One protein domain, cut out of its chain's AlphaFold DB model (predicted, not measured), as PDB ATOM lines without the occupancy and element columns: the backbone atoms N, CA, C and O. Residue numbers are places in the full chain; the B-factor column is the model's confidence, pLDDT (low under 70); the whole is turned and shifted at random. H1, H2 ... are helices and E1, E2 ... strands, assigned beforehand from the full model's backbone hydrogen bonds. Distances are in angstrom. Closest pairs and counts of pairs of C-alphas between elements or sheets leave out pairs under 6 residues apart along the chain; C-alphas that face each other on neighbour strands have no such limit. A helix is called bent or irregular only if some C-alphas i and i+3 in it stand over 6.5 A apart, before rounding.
ATOM      1  N   LEU A   9     358.717 346.648 218.622       53.31
ATOM      2  CA  LEU A   9     357.975 345.445 218.218       53.31
ATOM      3  C   LEU A   9     356.701 345.193 219.045       53.31
ATOM      4  O   LEU A   9     355.738 344.654 218.509       53.31
ATOM      5  N   ARG A  10     356.633 345.648 220.306       51.50
ATOM      6  CA  ARG A  10     355.416 345.548 221.139       51.50
ATOM      7  C   ARG A  10     354.191 346.257 220.550       51.50
ATOM      8  O   ARG A  10     353.080 345.893 220.916       51.50
ATOM      9  N   ALA A  11     354.362 347.248 219.672       50.88
ATOM     10  CA  ALA A  11     353.240 347.912 219.000       50.88
ATOM     11  C   ALA A  11     352.622 347.072 217.863       50.88
ATOM     12  O   ALA A  11     351.489 347.336 217.464       50.88
ATOM     13  N   ILE A  12     353.363 346.075 217.365       57.28
ATOM     14  CA  ILE A  12     352.927 345.100 216.355       57.28
ATOM     15  C   ILE A  12     352.496 343.796 217.051       57.28
ATOM     16  O   ILE A  12     351.460 343.229 216.723       57.28
ATOM     17  N   SER A  13     353.249 343.336 218.058       55.41
ATOM     18  CA  SER A  13     353.064 342.019 218.684       55.41
ATOM     19  C   SER A  13     351.806 341.874 219.552       55.41
ATOM     20  O   SER A  13     351.456 340.755 219.919       55.41
ATOM     21  N   THR A  14     351.155 342.971 219.952       52.94
ATOM     22  CA  THR A  14     349.925 342.943 220.773       52.94
ATOM     23  C   THR A  14     348.651 342.752 219.956       52.94
ATOM     24  O   THR A  14     347.600 342.470 220.524       52.94
ATOM     25  N   GLU A  15     348.726 342.886 218.633       60.03
ATOM     26  CA  GLU A  15     347.598 342.778 217.716       60.03
ATOM     27  C   GLU A  15     347.991 341.802 216.599       60.03
ATOM     28  O   GLU A  15     348.690 342.175 215.662       60.03
ATOM     29  N   ALA A  16     347.545 340.543 216.674       61.44
ATOM     30  CA  ALA A  16     347.998 339.453 215.791       61.44
ATOM     31  C   ALA A  16     347.717 339.644 214.278       61.44
ATOM     32  O   ALA A  16     348.078 338.790 213.468       61.44
ATOM     33  N   GLN A  17     347.075 340.748 213.898       70.94
ATOM     34  CA  GLN A  17     346.736 341.132 212.527       70.94
ATOM     35  C   GLN A  17     347.315 342.501 212.112       70.94
ATOM     36  O   GLN A  17     347.008 343.007 211.033       70.94
ATOM     37  N   SER A  18     348.137 343.122 212.962       80.19
ATOM     38  CA  SER A  18     348.846 344.361 212.640       80.19
ATOM     39  C   SER A  18     350.142 344.056 211.882       80.19
ATOM     40  O   SER A  18     350.854 343.100 212.206       80.19
ATOM     41  N   ILE A  19     350.446 344.868 210.869       85.19
ATOM     42  CA  ILE A  19     351.629 344.752 210.003       85.19
ATOM     43  C   ILE A  19     352.391 346.074 210.069       85.19
ATOM     44  O   ILE A  19     351.792 347.129 209.856       85.19
ATOM     45  N   GLY A  20     353.689 346.029 210.373       86.06
ATOM     46  CA  GLY A  20     354.557 347.210 210.393       86.06
ATOM     47  C   GLY A  20     355.503 347.289 209.196       86.06
ATOM     48  O   GLY A  20     355.879 346.263 208.634       86.06
ATOM     49  N   ILE A  21     355.919 348.504 208.841       85.19
ATOM     50  CA  ILE A  21     357.036 348.756 207.917       85.19
ATOM     51  C   ILE A  21     358.320 348.956 208.732       85.19
ATOM     52  O   ILE A  21     358.299 349.669 209.738       85.19
ATOM     53  N   ASP A  22     359.430 348.378 208.272       82.25
ATOM     54  CA  ASP A  22     360.769 348.600 208.828       82.25
ATOM     55  C   ASP A  22     361.766 348.971 207.716       82.25
ATOM     56  O   ASP A  22     361.845 348.305 206.682       82.25
ATOM     57  N   THR A  23     362.532 350.044 207.926       75.12
ATOM     58  CA  THR A  23     363.566 350.532 206.999       75.12
ATOM     59  C   THR A  23     364.929 349.861 207.186       75.12
ATOM     60  O   THR A  23     365.816 350.089 206.369       75.12
ATOM     61  N   MET A  24     365.105 349.040 208.226       71.81
ATOM     62  CA  MET A  24     366.334 348.285 208.508       71.81
ATOM     63  C   MET A  24     366.188 346.764 208.328       71.81
ATOM     64  O   MET A  24     367.193 346.058 208.391       71.81
ATOM     65  N   SER A  25     364.981 346.241 208.073       78.62
ATOM     66  CA  SER A  25     364.807 344.821 207.727       78.62
ATOM     67  C   SER A  25     365.255 344.541 206.291       78.62
ATOM     68  O   SER A  25     364.851 345.247 205.364       78.62
ATOM     69  N   SER A  26     366.015 343.464 206.089       78.19
ATOM     70  CA  SER A  26     366.392 342.951 204.765       78.19
ATOM     71  C   SER A  26     365.282 342.152 204.076       78.19
ATOM     72  O   SER A  26     365.320 342.008 202.860       78.19
ATOM     73  N   GLU A  27     364.290 341.642 204.817       85.75
ATOM     74  CA  GLU A  27     363.248 340.751 204.282       85.75
ATOM     75  C   GLU A  27     361.831 341.070 204.788       85.75
ATOM     76  O   GLU A  27     361.625 341.783 205.778       85.75
ATOM     77  N   HIS A  28     360.824 340.535 204.095       89.31
ATOM     78  CA  HIS A  28     359.447 340.469 204.593       89.31
ATOM     79  C   HIS A  28     359.274 339.232 205.490       89.31
ATOM     80  O   HIS A  28     359.476 338.108 205.029       89.31
ATOM     81  N   VAL A  29     358.874 339.422 206.751       87.38
ATOM     82  CA  VAL A  29     358.820 338.347 207.759       87.38
ATOM     83  C   VAL A  29     357.545 338.452 208.597       87.38
ATOM     84  O   VAL A  29     357.279 339.481 209.218       87.38
ATOM     85  N   PHE A  30     356.725 337.400 208.601       89.19
ATOM     86  CA  PHE A  30     355.397 337.380 209.220       89.19
ATOM     87  C   PHE A  30     355.290 336.317 210.323       89.19
ATOM     88  O   PHE A  30     355.683 335.164 210.151       89.19
ATOM     89  N   ALA A  31     354.691 336.710 211.450       85.50
ATOM     90  CA  ALA A  31     354.429 335.853 212.608       85.50
ATOM     91  C   ALA A  31     353.042 335.184 212.574       85.50
ATOM     92  O   ALA A  31     352.788 334.235 213.314       85.50
ATOM     93  N   SER A  32     352.112 335.720 211.775       84.38
ATOM     94  CA  SER A  32     350.687 335.383 211.840       84.38
ATOM     95  C   SER A  32     350.211 334.635 210.600       84.38
ATOM     96  O   SER A  32     350.009 335.223 209.537       84.38
ATOM     97  N   ARG A  33     349.957 333.328 210.757       82.38
ATOM     98  CA  ARG A  33     349.479 332.444 209.676       82.38
ATOM     99  C   ARG A  33     348.169 332.920 209.035       82.38
ATOM    100  O   ARG A  33     347.923 332.643 207.869       82.38
ATOM    101  N   ALA A  34     347.342 333.648 209.789       78.06
ATOM    102  CA  ALA A  34     346.046 334.167 209.347       78.06
ATOM    103  C   ALA A  34     346.136 335.323 208.328       78.06
ATOM    104  O   ALA A  34     345.111 335.727 207.785       78.06
ATOM    105  N   LEU A  35     347.336 335.863 208.084       77.44
ATOM    106  CA  LEU A  35     347.587 336.932 207.110       77.44
ATOM    107  C   LEU A  35     348.083 336.413 205.750       77.44
ATOM    108  O   LEU A  35     348.314 337.213 204.845       77.44
ATOM    109  N   LEU A  36     348.285 335.097 205.620       82.94
ATOM    110  CA  LEU A  36     348.993 334.474 204.503       82.94
ATOM    111  C   LEU A  36     348.089 333.517 203.722       82.94
ATOM    112  O   LEU A  36     347.246 332.823 204.294       82.94
ATOM    113  N   THR A  37     348.326 333.406 202.419       80.19
ATOM    114  CA  THR A  37     347.774 332.344 201.565       80.19
ATOM    115  C   THR A  37     348.896 331.475 200.990       80.19
ATOM    116  O   THR A  37     350.070 331.825 201.075       80.19
ATOM    117  N   SER A  38     348.555 330.301 200.445       82.44
ATOM    118  CA  SER A  38     349.484 329.442 199.682       82.44
ATOM    119  C   SER A  38     350.840 329.161 200.362       82.44
ATOM    120  O   SER A  38     351.887 329.167 199.705       82.44
ATOM    121  N   ILE A  39     350.814 328.929 201.682       88.19
ATOM    122  CA  ILE A  39     352.014 328.641 202.481       88.19
ATOM    123  C   ILE A  39     352.656 327.341 201.997       88.19
ATOM    124  O   ILE A  39     351.988 326.310 201.898       88.19
ATOM    125  N   ARG A  40     353.957 327.398 201.721       89.19
ATOM    126  CA  ARG A  40     354.765 326.304 201.175       89.19
ATOM    127  C   ARG A  40     356.172 326.340 201.760       89.19
ATOM    128  O   ARG A  40     356.650 327.404 202.154       89.19
ATOM    129  N   LYS A  41     356.860 325.198 201.758       86.50
ATOM    130  CA  LYS A  41     358.303 325.184 202.023       86.50
ATOM    131  C   LYS A  41     359.060 325.837 200.868       86.50
ATOM    132  O   LYS A  41     358.714 325.622 199.704       86.50
ATOM    133  N   THR A  42     360.070 326.633 201.196       82.56
ATOM    134  CA  THR A  42     361.022 327.200 200.233       82.56
ATOM    135  C   THR A  42     362.289 326.345 200.161       82.56
ATOM    136  O   THR A  42     362.543 325.518 201.036       82.56
ATOM    137  N   LYS A  43     363.085 326.528 199.103       76.81
ATOM    138  CA  LYS A  43     364.461 326.008 199.031       76.81
ATOM    139  C   LYS A  43     365.455 326.969 199.690       76.81
ATOM    140  O   LYS A  43     366.470 326.533 200.222       76.81
ATOM    141  N   ASP A  44     365.123 328.255 199.685       77.62
ATOM    142  CA  ASP A  44     365.961 329.351 200.156       77.62
ATOM    143  C   ASP A  44     365.715 329.583 201.654       77.62
ATOM    144  O   ASP A  44     364.973 330.474 202.061       77.62
ATOM    145  N   VAL A  45     366.266 328.698 202.490       83.19
ATOM    146  CA  VAL A  45     366.109 328.755 203.953       83.19
ATOM    147  C   VAL A  45     366.934 329.910 204.521       83.19
ATOM    148  O   VAL A  45     368.157 329.920 204.384       83.19
ATOM    149  N   ILE A  46     366.287 330.857 205.205       80.94
ATOM    150  CA  ILE A  46     366.972 332.002 205.829       80.94
ATOM    151  C   ILE A  46     367.222 331.769 207.322       80.94
ATOM    152  O   ILE A  46     366.392 331.186 208.019       80.94
ATOM    153  N   LEU A  47     368.353 332.269 207.828       81.00
ATOM    154  CA  LEU A  47     368.623 332.401 209.261       81.00
ATOM    155  C   LEU A  47     368.329 333.843 209.690       81.00
ATOM    156  O   LEU A  47     369.022 334.770 209.282       81.00
ATOM    157  N   LEU A  48     367.301 334.019 210.514       74.19
ATOM    158  CA  LEU A  48     366.848 335.313 211.011       74.19
ATOM    159  C   LEU A  48     367.454 335.625 212.387       74.19
ATOM    160  O   LEU A  48     367.447 334.763 213.267       74.19
ATOM    161  N   SER A  49     367.911 336.860 212.596       69.12
ATOM    162  CA  SER A  49     368.375 337.360 213.897       69.12
ATOM    163  C   SER A  49     367.886 338.792 214.178       69.12
ATOM    164  O   SER A  49     367.648 339.575 213.259       69.12
ATOM    165  N   GLY A  50     367.717 339.140 215.457       66.06
ATOM    166  CA  GLY A  50     367.295 340.460 215.936       66.06
ATOM    167  C   GLY A  50     365.784 340.678 216.134       66.06
ATOM    168  O   GLY A  50     365.417 341.650 216.801       66.06
ATOM    169  N   ILE A  51     364.902 339.804 215.622       68.06
ATOM    170  CA  ILE A  51     363.426 339.924 215.778       68.06
ATOM    171  C   ILE A  51     362.717 338.627 216.222       68.06
ATOM    172  O   ILE A  51     361.488 338.572 216.316       68.06
ATOM    173  N   GLU A  52     363.476 337.581 216.519       69.50
ATOM    174  CA  GLU A  52     363.055 336.351 217.184       69.50
ATOM    175  C   GLU A  52     362.588 336.583 218.630       69.50
ATOM    176  O   GLU A  52     362.869 337.598 219.271       69.50
ATOM    177  N   ARG A  53     361.865 335.602 219.181       63.38
ATOM    178  CA  ARG A  53     361.426 335.612 220.588       63.38
ATOM    179  C   ARG A  53     362.496 335.105 221.577       63.38
ATOM    180  O   ARG A  53     362.238 335.124 222.780       63.38
ATOM    181  N   GLY A  54     363.660 334.665 221.089       60.69
ATOM    182  CA  GLY A  54     364.774 334.107 221.873       60.69
ATOM    183  C   GLY A  54     366.049 334.963 221.842       60.69
ATOM    184  O   GLY A  54     365.974 336.192 221.818       60.69
ATOM    185  N   THR A  55     367.204 334.292 221.877       50.78
ATOM    186  CA  THR A  55     368.558 334.844 221.634       50.78
ATOM    187  C   THR A  55     369.299 334.134 220.502       50.78
ATOM    188  O   THR A  55     370.310 334.637 220.021       50.78
ATOM    189  N   ASP A  56     368.795 332.973 220.088       59.53
ATOM    190  CA  ASP A  56     369.419 332.095 219.110       59.53
ATOM    191  C   ASP A  56     368.595 332.196 217.820       59.53
ATOM    192  O   ASP A  56     367.363 332.093 217.856       59.53
ATOM    193  N   GLY A  57     369.266 332.464 216.696       65.06
ATOM    194  CA  GLY A  57     368.612 332.843 215.441       65.06
ATOM    195  C   GLY A  57     367.623 331.796 214.915       65.06
ATOM    196  O   GLY A  57     367.840 330.588 215.017       65.06
ATOM    197  N   VAL A  58     366.525 332.263 214.322       78.00
ATOM    198  CA  VAL A  58     365.445 331.404 213.823       78.00
ATOM    199  C   VAL A  58     365.691 331.056 212.359       78.00
ATOM    200  O   VAL A  58     365.624 331.923 211.491       78.00
ATOM    201  N   LEU A  59     365.916 329.773 212.073       82.31
ATOM    202  CA  LEU A  59     365.819 329.242 210.711       82.31
ATOM    203  C   LEU A  59     364.356 329.253 210.246       82.31
ATOM    204  O   LEU A  59     363.475 328.783 210.971       82.31
ATOM    205  N   ILE A  60     364.114 329.768 209.039       86.06
ATOM    206  CA  ILE A  60     362.797 329.817 208.398       86.06
ATOM    207  C   ILE A  60     362.862 329.133 207.034       86.06
ATOM    208  O   ILE A  60     363.536 329.615 206.124       86.06
ATOM    209  N   ASP A  61     362.127 328.030 206.895       88.25
ATOM    210  CA  ASP A  61     362.002 327.244 205.663       88.25
ATOM    211  C   ASP A  61     360.592 327.301 205.038       88.25
ATOM    212  O   ASP A  61     360.336 326.622 204.046       88.25
ATOM    213  N   GLU A  62     359.681 328.124 205.575       89.06
ATOM    214  CA  GLU A  62     358.332 328.349 205.033       89.06
ATOM    215  C   GLU A  62     358.127 329.788 204.539       89.06
ATOM    216  O   GLU A  62     358.541 330.763 205.172       89.06
ATOM    217  N   VAL A  63     357.425 329.915 203.410       90.00
ATOM    218  CA  VAL A  63     356.994 331.186 202.813       90.00
ATOM    219  C   VAL A  63     355.498 331.153 202.516       90.00
ATOM    220  O   VAL A  63     354.946 330.098 202.200       90.00
ATOM    221  N   GLY A  64     354.835 332.306 202.591       86.94
ATOM    222  CA  GLY A  64     353.426 332.480 202.235       86.94
ATOM    223  C   GLY A  64     353.201 333.725 201.384       86.94
ATOM    224  O   GLY A  64     354.019 334.640 201.375       86.94
ATOM    225  N   GLU A  65     352.087 333.762 200.664       83.81
ATOM    226  CA  GLU A  65     351.712 334.887 199.808       83.81
ATOM    227  C   GLU A  65     350.875 335.922 200.565       83.81
ATOM    228  O   GLU A  65     349.999 335.585 201.367       83.81
ATOM    229  N   THR A  66     351.118 337.195 200.262       80.94
ATOM    230  CA  THR A  66     350.335 338.347 200.730       80.94
ATOM    231  C   THR A  66     350.027 339.280 199.561       80.94
ATOM    232  O   THR A  66     350.621 339.172 198.490       80.94
ATOM    233  N   ILE A  67     349.167 340.282 199.766       74.62
ATOM    234  CA  ILE A  67     348.940 341.329 198.751       74.62
ATOM    235  C   ILE A  67     350.195 342.178 198.463       74.62
ATOM    236  O   ILE A  67     350.259 342.845 197.431       74.62
ATOM    237  N   PHE A  68     351.197 342.139 199.350       78.31
ATOM    238  CA  PHE A  68     352.500 342.787 199.180       78.31
ATOM    239  C   PHE A  68     353.530 341.873 198.486       78.31
ATOM    240  O   PHE A  68     354.574 342.350 198.053       78.31
ATOM    241  N   GLY A  69     353.190 340.602 198.244       79.50
ATOM    242  CA  GLY A  69     354.048 339.580 197.639       79.50
ATOM    243  C   GLY A  69     354.365 338.440 198.610       79.50
ATOM    244  O   GLY A  69     353.769 338.348 199.690       79.50
ATOM    245  N   THR A  70     355.308 337.587 198.221       86.25
ATOM    246  CA  THR A  70     355.823 336.485 199.040       86.25
ATOM    247  C   THR A  70     356.512 337.013 200.300       86.25
ATOM    248  O   THR A  70     357.300 337.957 200.231       86.25
ATOM    249  N   VAL A  71     356.255 336.391 201.449       89.88
ATOM    250  CA  VAL A  71     356.892 336.713 202.736       89.88
ATOM    251  C   VAL A  71     357.340 335.436 203.449       89.88
ATOM    252  O   VAL A  71     356.699 334.391 203.322       89.88
ATOM    253  N   TYR A  72     358.413 335.517 204.233       89.69
ATOM    254  CA  TYR A  72     358.853 334.424 205.101       89.69
ATOM    255  C   TYR A  72     357.929 334.287 206.314       89.69
ATOM    256  O   TYR A  72     357.483 335.289 206.879       89.69
ATOM    257  N   TYR A  73     357.638 333.054 206.728       89.88
ATOM    258  CA  TYR A  73     356.686 332.761 207.800       89.88
ATOM    259  C   TYR A  73     357.311 331.935 208.927       89.88
ATOM    260  O   TYR A  73     357.795 330.829 208.704       89.88
ATOM    261  N   SER A  74     357.231 332.432 210.163       84.81
ATOM    262  CA  SER A  74     357.530 331.628 211.352       84.81
ATOM    263  C   SER A  74     356.820 332.173 212.588       84.81
ATOM    264  O   SER A  74     356.892 333.359 212.897       84.81
ATOM    265  N   ASP A  75     356.183 331.297 213.360       81.19
ATOM    266  CA  ASP A  75     355.520 331.632 214.626       81.19
ATOM    267  C   ASP A  75     356.498 332.076 215.737       81.19
ATOM    268  O   ASP A  75     356.092 332.707 216.719       81.19
ATOM    269  N   LYS A  76     357.799 331.804 215.562       77.44
ATOM    270  CA  LYS A  76     358.887 332.147 216.495       77.44
ATOM    271  C   LYS A  76     359.337 333.613 216.431       77.44
ATOM    272  O   LYS A  76     360.106 334.036 217.297       77.44
ATOM    273  N   VAL A  77     358.868 334.404 215.461       77.25
ATOM    274  CA  VAL A  77     359.234 335.830 215.304       77.25
ATOM    275  C   VAL A  77     358.268 336.757 216.050       77.25
ATOM    276  O   VAL A  77     357.128 336.394 216.350       77.25
ATOM    277  N   ALA A  78     358.720 337.951 216.426       74.31
ATOM    278  CA  ALA A  78     358.005 338.823 217.362       74.31
ATOM    279  C   ALA A  78     356.795 339.583 216.776       74.31
ATOM    280  O   ALA A  78     355.950 340.036 217.546       74.31
ATOM    281  N   GLY A  79     356.680 339.733 215.453       81.88
ATOM    282  CA  GLY A  79     355.587 340.466 214.802       81.88
ATOM    283  C   GLY A  79     355.618 340.343 213.276       81.88
ATOM    284  O   GLY A  79     356.498 339.683 212.735       81.88
ATOM    285  N   ASN A  80     354.657 340.965 212.585       87.00
ATOM    286  CA  ASN A  80     354.610 340.987 211.117       87.00
ATOM    287  C   ASN A  80     355.289 342.258 210.583       87.00
ATOM    288  O   ASN A  80     354.859 343.366 210.919       87.00
ATOM    289  N   VAL A  81     356.331 342.097 209.767       87.50
ATOM    290  CA  VAL A  81     357.207 343.177 209.296       87.50
ATOM    291  C   VAL A  81     357.390 343.110 207.779       87.50
ATOM    292  O   VAL A  81     357.745 342.071 207.222       87.50
ATOM    293  N   LEU A  82     357.199 344.249 207.112       88.38
ATOM    294  CA  LEU A  82     357.578 344.477 205.721       88.38
ATOM    295  C   LEU A  82     358.876 345.293 205.672       88.38
ATOM    296  O   LEU A  82     358.882 346.473 206.021       88.38
ATOM    297  N   SER A  83     359.963 344.673 205.202       86.19
ATOM    298  CA  SER A  83     361.154 345.394 204.726       86.19
ATOM    299  C   SER A  83     360.792 346.469 203.695       86.19
ATOM    300  O   SER A  83     360.145 346.185 202.684       86.19
ATOM    301  N   PHE A  84     361.255 347.695 203.931       83.44
ATOM    302  CA  PHE A  84     361.115 348.815 203.001       83.44
ATOM    303  C   PHE A  84     361.947 348.627 201.722       83.44
ATOM    304  O   PHE A  84     361.481 348.990 200.645       83.44
ATOM    305  N   SER A  85     363.141 348.018 201.800       79.81
ATOM    306  CA  SER A  85     363.974 347.770 200.613       79.81
ATOM    307  C   SER A  85     363.320 346.757 199.674       79.81
ATOM    308  O   SER A  85     363.164 347.049 198.491       79.81
ATOM    309  N   ARG A  86     362.803 345.635 200.196       81.50
ATOM    310  CA  ARG A  86     362.090 344.628 199.386       81.50
ATOM    311  C   ARG A  86     360.819 345.167 198.714       81.50
ATOM    312  O   ARG A  86     360.486 344.742 197.606       81.50
ATOM    313  N   LEU A  87     360.127 346.138 199.322       83.12
ATOM    314  CA  LEU A  87     358.993 346.824 198.679       83.12
ATOM    315  C   LEU A  87     359.429 347.639 197.448       83.12
ATOM    316  O   LEU A  87     358.717 347.655 196.445       83.12
ATOM    317  N   LEU A  88     360.602 348.277 197.502       78.94
ATOM    318  CA  LEU A  88     361.164 349.023 196.371       78.94
ATOM    319  C   LEU A  88     361.768 348.090 195.307       78.94
ATOM    320  O   LEU A  88     361.523 348.289 194.120       78.94
ATOM    321  N   GLU A  89     362.488 347.039 195.711       78.19
ATOM    322  CA  GLU A  89     363.056 346.023 194.806       78.19
ATOM    323  C   GLU A  89     361.978 345.281 194.004       78.19
ATOM    324  O   GLU A  89     362.148 345.032 192.811       78.19
ATOM    325  N   SER A  90     360.833 344.979 194.626       73.00
ATOM    326  CA  SER A  90     359.666 344.402 193.938       73.00
ATOM    327  C   SER A  90     358.929 345.397 193.025       73.00
ATOM    328  O   SER A  90     357.937 345.039 192.387       73.00
ATOM    329  N   GLY A  91     359.416 346.639 192.915       67.19
ATOM    330  CA  GLY A  91     358.903 347.659 192.004       67.19
ATOM    331  C   GLY A  91     357.535 348.215 192.393       67.19
ATOM    332  O   GLY A  91     356.808 348.695 191.520       67.19
ATOM    333  N   ARG A  92     357.151 348.131 193.675       74.56
ATOM    334  CA  ARG A  92     355.889 348.695 194.168       74.56
ATOM    335  C   ARG A  92     356.041 350.198 194.417       74.56
ATOM    336  O   ARG A  92     357.046 350.614 194.992       74.56
ATOM    337  N   PRO A  93     355.049 351.031 194.054       70.00
ATOM    338  CA  PRO A  93     355.072 352.436 194.428       70.00
ATOM    339  C   PRO A  93     354.881 352.557 195.944       70.00
ATOM    340  O   PRO A  93     353.926 352.008 196.503       70.00
ATOM    341  N   VAL A  94     355.796 353.276 196.596       80.25
ATOM    342  CA  VAL A  94     355.732 353.605 198.024       80.25
ATOM    343  C   VAL A  94     355.784 355.124 198.180       80.25
ATOM    344  O   VAL A  94     356.816 355.750 197.947       80.25
ATOM    345  N   ARG A  95     354.653 355.720 198.558       81.50
ATOM    346  CA  ARG A  95     354.445 357.166 198.720       81.50
ATOM    347  C   ARG A  95     354.409 357.510 200.206       81.50
ATOM    348  O   ARG A  95     353.577 356.979 200.929       81.50
ATOM    349  N   TYR A  96     355.255 358.421 200.681       78.00
ATOM    350  CA  TYR A  96     355.067 359.005 202.014       78.00
ATOM    351  C   TYR A  96     354.110 360.200 201.926       78.00
ATOM    352  O   TYR A  96     354.325 361.110 201.126       78.00
ATOM    353  N   SER A  97     353.055 360.197 202.738       64.81
ATOM    354  CA  SER A  97     352.107 361.302 202.877       64.81
ATOM    355  C   SER A  97     352.490 362.128 204.101       64.81
ATOM    356  O   SER A  97     352.280 361.706 205.239       64.81
ATOM    357  N   VAL A  98     353.065 363.313 203.870       50.25
ATOM    358  CA  VAL A  98     353.429 364.256 204.946       50.25
ATOM    359  C   VAL A  98     352.179 364.764 205.676       50.25
ATOM    360  O   VAL A  98     352.235 365.031 206.871       50.25
ATOM    361  N   GLU A  99     351.048 364.854 204.971       48.66
ATOM    362  CA  GLU A  99     349.768 365.347 205.498       48.66
ATOM    363  C   GLU A  99     349.057 364.328 206.408       48.66
ATOM    364  O   GLU A  99     348.205 364.712 207.202       48.66
ATOM    365  N   GLU A 100     349.425 363.044 206.327       53.00
ATOM    366  CA  GLU A 100     348.782 361.946 207.069       53.00
ATOM    367  C   GLU A 100     349.737 361.194 208.018       53.00
ATOM    368  O   GLU A 100     349.308 360.249 208.682       53.00
ATOM    369  N   ASP A 101     351.022 361.580 208.069       72.44
ATOM    370  CA  ASP A 101     352.107 360.890 208.799       72.44
ATOM    371  C   ASP A 101     352.087 359.363 208.540       72.44
ATOM    372  O   ASP A 101     351.970 358.522 209.445       72.44
ATOM    373  N   ALA A 102     352.090 359.009 207.247       78.69
ATOM    374  CA  ALA A 102     351.794 357.656 206.779       78.69
ATOM    375  C   ALA A 102     352.509 357.273 205.476       78.69
ATOM    376  O   ALA A 102     352.691 358.089 204.572       78.69
ATOM    377  N   PHE A 103     352.849 355.989 205.346       83.12
ATOM    378  CA  PHE A 103     353.327 355.394 204.095       83.12
ATOM    379  C   PHE A 103     352.191 354.695 203.352       83.12
ATOM    380  O   PHE A 103     351.502 353.852 203.917       83.12
ATOM    381  N   PHE A 104     352.045 354.998 202.070       80.69
ATOM    382  CA  PHE A 104     351.092 354.397 201.150       80.69
ATOM    383  C   PHE A 104     351.817 353.440 200.212       80.69
ATOM    384  O   PHE A 104     352.737 353.843 199.504       80.69
ATOM    385  N   ILE A 105     351.423 352.167 200.226       81.94
ATOM    386  CA  ILE A 105     352.035 351.108 199.412       81.94
ATOM    387  C   ILE A 105     351.022 350.612 198.381       81.94
ATOM    388  O   ILE A 105     349.929 350.170 198.743       81.94
ATOM    389  N   GLY A 106     351.394 350.634 197.099       75.62
ATOM    390  CA  GLY A 106     350.573 350.086 196.018       75.62
ATOM    391  C   GLY A 106     350.455 348.561 196.083       75.62
ATOM    392  O   GLY A 106     351.455 347.838 196.053       75.62
ATOM    393  N   THR A 107     349.221 348.058 196.137       67.38
ATOM    394  CA  THR A 107     348.940 346.609 196.191       67.38
ATOM    395  C   THR A 107     348.929 345.934 194.818       67.38
ATOM    396  O   THR A 107     349.280 344.758 194.717       67.38
ATOM    397  N   GLY A 108     348.578 346.669 193.758       57.62
ATOM    398  CA  GLY A 108     348.445 346.134 192.402       57.62
ATOM    399  C   GLY A 108     349.772 345.730 191.750       57.62
ATOM    400  O   GLY A 108     350.786 346.409 191.898       57.62
ATOM    401  N   ALA A 109     349.738 344.644 190.974       49.88
ATOM    402  CA  ALA A 109     350.754 344.367 189.961       49.88
ATOM    403  C   ALA A 109     350.604 345.338 188.767       49.88
ATOM    404  O   ALA A 109     349.543 345.934 188.572       49.88
ATOM    405  N   ARG A 110     351.672 345.495 187.970       42.97
ATOM    406  CA  ARG A 110     351.751 346.454 186.849       42.97
ATOM    407  C   ARG A 110     350.525 346.373 185.922       42.97
ATOM    408  O   ARG A 110     350.259 345.316 185.362       42.97
ATOM    409  N   GLY A 111     349.850 347.506 185.699       43.84
ATOM    410  CA  GLY A 111     348.886 347.684 184.599       43.84
ATOM    411  C   GLY A 111     347.471 348.131 184.983       43.84
ATOM    412  O   GLY A 111     346.764 348.630 184.116       43.84
ATOM    413  N   ASN A 112     347.062 348.021 186.251       41.81
ATOM    414  CA  ASN A 112     345.776 348.544 186.740       41.81
ATOM    415  C   ASN A 112     345.982 349.565 187.865       41.81
ATOM    416  O   ASN A 112     346.971 349.490 188.594       41.81
ATOM    417  N   ALA A 113     345.039 350.506 188.007       38.62
ATOM    418  CA  ALA A 113     345.096 351.571 189.009       38.62
ATOM    419  C   ALA A 113     345.277 350.979 190.427       38.62
ATOM    420  O   ALA A 113     344.403 350.238 190.890       38.62
ATOM    421  N   PRO A 114     346.405 351.240 191.114       48.47
ATOM    422  CA  PRO A 114     346.733 350.530 192.340       48.47
ATOM    423  C   PRO A 114     345.887 351.039 193.507       48.47
ATOM    424  O   PRO A 114     345.924 352.218 193.848       48.47
ATOM    425  N   ALA A 115     345.192 350.129 194.191       59.34
ATOM    426  CA  ALA A 115     344.695 350.416 195.529       59.34
ATOM    427  C   ALA A 115     345.901 350.573 196.473       59.34
ATOM    428  O   ALA A 115     346.650 349.616 196.701       59.34
ATOM    429  N   GLU A 116     346.117 351.780 196.988       68.31
ATOM    430  CA  GLU A 116     347.144 352.047 197.992       68.31
ATOM    431  C   GLU A 116     346.674 351.602 199.387       68.31
ATOM    432  O   GLU A 116     345.512 351.779 199.755       68.31
ATOM    433  N   VAL A 117     347.589 351.060 200.192       74.38
ATOM    434  CA  VAL A 117     347.364 350.786 201.618       74.38
ATOM    435  C   VAL A 117     348.174 351.768 202.446       74.38
ATOM    436  O   VAL A 117     349.401 351.765 202.366       74.38
ATOM    437  N   GLY A 118     347.487 352.558 203.273       75.88
ATOM    438  CA  GLY A 118     348.107 353.417 204.276       75.88
ATOM    439  C   GLY A 118     348.595 352.635 205.505       75.88
ATOM    440  O   GLY A 118     347.863 351.833 206.097       75.88
ATOM    441  N   PHE A 119     349.835 352.904 205.898       83.38
ATOM    442  CA  PHE A 119     350.490 352.485 207.132       83.38
ATOM    443  C   PHE A 119     350.765 353.742 207.952       83.38
ATOM    444  O   PHE A 119     351.671 354.514 207.640       83.38
ATOM    445  N   TYR A 120     349.962 353.950 208.989       76.31
ATOM    446  CA  TYR A 120     349.920 355.195 209.753       76.31
ATOM    447  C   TYR A 120     350.809 355.088 210.993       76.31
ATOM    448  O   TYR A 120     351.002 353.999 211.549       76.31
ATOM    449  N   ARG A 121     351.378 356.207 211.438       71.88
ATOM    450  CA  ARG A 121     352.336 356.217 212.546       71.88
ATOM    451  C   ARG A 121     351.701 355.841 213.891       71.88
ATOM    452  O   ARG A 121     351.025 356.634 214.544       71.88
ATOM    453  N   LYS A 122     352.016 354.642 214.383       67.75
ATOM    454  CA  LYS A 122     351.665 354.153 215.723       67.75
ATOM    455  C   LYS A 122     352.901 354.251 216.629       67.75
ATOM    456  O   LYS A 122     353.785 353.394 216.636       67.75
ATOM    457  N   ALA A 123     352.970 355.341 217.395       66.88
ATOM    458  CA  ALA A 123     354.098 355.750 218.243       66.88
ATOM    459  C   ALA A 123     355.425 356.027 217.497       66.88
ATOM    460  O   ALA A 123     355.775 357.187 217.280       66.88
ATOM    461  N   ARG A 124     356.200 354.990 217.152       62.81
ATOM    462  CA  ARG A 124     357.511 355.113 216.467       62.81
ATOM    463  C   ARG A 124     357.664 354.218 215.233       62.81
ATOM    464  O   ARG A 124     358.732 354.223 214.637       62.81
ATOM    465  N   LEU A 125     356.624 353.474 214.863       70.75
ATOM    466  CA  LEU A 125     356.575 352.640 213.661       70.75
ATOM    467  C   LEU A 125     355.335 353.004 212.841       70.75
ATOM    468  O   LEU A 125     354.357 353.504 213.396       70.75
ATOM    469  N   TYR A 126     355.360 352.710 211.546       81.75
ATOM    470  CA  TYR A 126     354.207 352.854 210.657       81.75
ATOM    471  C   TYR A 126     353.514 351.500 210.533       81.75
ATOM    472  O   TYR A 126     354.164 350.502 210.221       81.75
ATOM    473  N   VAL A 127     352.220 351.450 210.855       80.12
ATOM    474  CA  VAL A 127     351.473 350.201 211.060       80.12
ATOM    475  C   VAL A 127     350.115 350.273 210.361       80.12
ATOM    476  O   VAL A 127     349.446 351.305 210.392       80.12
ATOM    477  N   SER A 128     349.688 349.161 209.764       81.25
ATOM    478  CA  SER A 128     348.339 348.979 209.214       81.25
ATOM    479  C   SER A 128     347.671 347.736 209.815       81.25
ATOM    480  O   SER A 128     348.359 346.832 210.298       81.25
ATOM    481  N   LYS A 129     346.331 347.692 209.828       76.88
ATOM    482  CA  LYS A 129     345.535 346.585 210.387       76.88
ATOM    483  C   LYS A 129     344.862 345.779 209.287       76.88
ATOM    484  O   LYS A 129     344.204 346.345 208.418       76.88
ATOM    485  N   PHE A 130     344.993 344.458 209.350       71.00
ATOM    486  CA  PHE A 130     344.367 343.529 208.415       71.00
ATOM    487  C   PHE A 130     343.134 342.869 209.048       71.00
ATOM    488  O   PHE A 130     343.247 342.185 210.059       71.00
ATOM    489  N   ASP A 131     341.950 343.011 208.459       65.12
ATOM    490  CA  ASP A 131     340.789 342.228 208.877       65.12
ATOM    491  C   ASP A 131     340.795 340.868 208.158       65.12
ATOM    492  O   ASP A 131     340.627 340.779 206.939       65.12
ATOM    493  N   ALA A 132     341.008 339.787 208.917       54.81
ATOM    494  CA  ALA A 132     341.062 338.429 208.371       54.81
ATOM    495  C   ALA A 132     339.685 337.799 208.072       54.81
ATOM    496  O   ALA A 132     339.644 336.737 207.451       54.81
ATOM    497  N   LYS A 133     338.568 338.420 208.483       54.12
ATOM    498  CA  LYS A 133     337.212 338.018 208.065       54.12
ATOM    499  C   LYS A 133     336.860 338.651 206.721       54.12
ATOM    500  O   LYS A 133     336.448 337.942 205.810       54.12
ATOM    501  N   GLU A 134     337.097 339.955 206.587       51.62
ATOM    502  CA  GLU A 134     336.883 340.721 205.346       51.62
ATOM    503  C   GLU A 134     337.977 340.461 204.286       51.62
ATOM    504  O   GLU A 134     337.824 340.841 203.127       51.62
ATOM    505  N   LYS A 135     339.107 339.847 204.678       53.53
ATOM    506  CA  LYS A 135     340.351 339.710 203.888       53.53
ATOM    507  C   LYS A 135     340.880 341.050 203.350       53.53
ATOM    508  O   LYS A 135     341.436 341.118 202.253       53.53
ATOM    509  N   ARG A 136     340.706 342.124 204.122       53.41
ATOM    510  CA  ARG A 136     340.926 343.511 203.691       53.41
ATOM    511  C   ARG A 136     341.642 344.310 204.775       53.41
ATOM    512  O   ARG A 136     341.352 344.148 205.955       53.41
ATOM    513  N   LEU A 137     342.544 345.215 204.390       57.44
ATOM    514  CA  LEU A 137     343.125 346.170 205.339       57.44
ATOM    515  C   LEU A 137     342.134 347.288 205.671       57.44
ATOM    516  O   LEU A 137     341.493 347.853 204.780       57.44
ATOM    517  N   THR A 138     342.004 347.581 206.961       49.78
ATOM    518  CA  THR A 138     341.002 348.495 207.510       49.78
ATOM    519  C   THR A 138     341.666 349.662 208.234       49.78
ATOM    520  O   THR A 138     342.561 349.504 209.067       49.78
ATOM    521  N   TYR A 139     341.219 350.871 207.897       39.72
ATOM    522  CA  TYR A 139     341.648 352.095 208.562       39.72
ATOM    523  C   TYR A 139     340.913 352.263 209.896       39.72
ATOM    524  O   TYR A 139     339.723 351.977 210.001       39.72
TER     525      TYR A 139
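What this domain is: This is residues 9 to 139 of the 1248 residues of the protein "Copia protein" of Porphyridium purpureum (UniProt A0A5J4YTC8). Two strongly twisted sheets stand side by side: a large branched sheet of seven strands and a smaller sheet, E2, E3 and E4, whose two long strands E2 and E3 are sharply bent. E1 and E5, of the large sheet, lie nearest the middle, the long link of residues 23 to 36 passes between E5 and E4 on its way to the small sheet, and the two short helices only graze the large sheet. The printed part has 131 residues, with named elements in the order H1, E1, E2, E3, E4, E5, H2, E6, E7, E8, E9, E10. The small sheet is antiparallel in the order E2, E3, E4, and the large one is mixed, with E1 and E5 parallel. The class is mostly strand, and the whole is compact, with a radius of gyration of the C-alphas of 14.2 A and spans of 41 by 34 by 30 A.

How they stand to each other: H1, residues 10 to 13, only grazes the branched sheet with its residues 11 to 13. E1, residues 18 to 22, has E5, residues 80 to 83, on one side and E9, residues 125 to 131, on the other side. E1 and E5 are parallel at 28 degrees, with N 82 and O 20 2.8 A apart; E1 and E9 are antiparallel at 148 degrees, with N 19 and O 128 2.9 A apart. E2, residues 37 to 48, E3, residues 58 to 66, and E4, residues 69 to 73, form a meander, each strand the antiparallel neighbour of the one before. E2 bends by 93 degrees at residue 43 and E3 by 71 degrees at residue 61; N 48 and O 58 are 2.9 A apart, as are N 64 and O 71. E4 and E5 are near each other, with 7 pairs of C-alphas within 10 A. H2, residues 84 to 89, only grazes the branched sheet; its O i to N i+4 pairs are within hydrogen-bond range, while H1 is too short for such a pair. E6, residues 94 to 97, E7, residues 102 to 106, E8, residues 116 to 122, E9 and E10, residues 136 to 138, form a second meander. Its N and O pairs include N 95 and O 104, 2.8 A; N 119 and O 103, 2.8 A; N 122 and O 125, 2.8 A; and N 131 and O 136, 2.8 A.

Where its parts are: H1 begins at C-alpha 10, (355.416, 345.548, 221.139). E2 is 21.5 A long, E3 21.2 A, E9 19.5 A and E8 18.4 A. E10 ends at C-alpha 138, (341.002, 348.495, 207.510).

The domain as a whole: The C-alphas of Thr 55 and Asn 112, the two farthest apart, are 43.9 A apart. The printed part has no cut, and E1 to E2 is its long link. Mean pLDDT of the printed part is 72.9; 44 residues are under 70, among them residues 9 to 16, 49 to 57, 107 to 116 and 131 to 139.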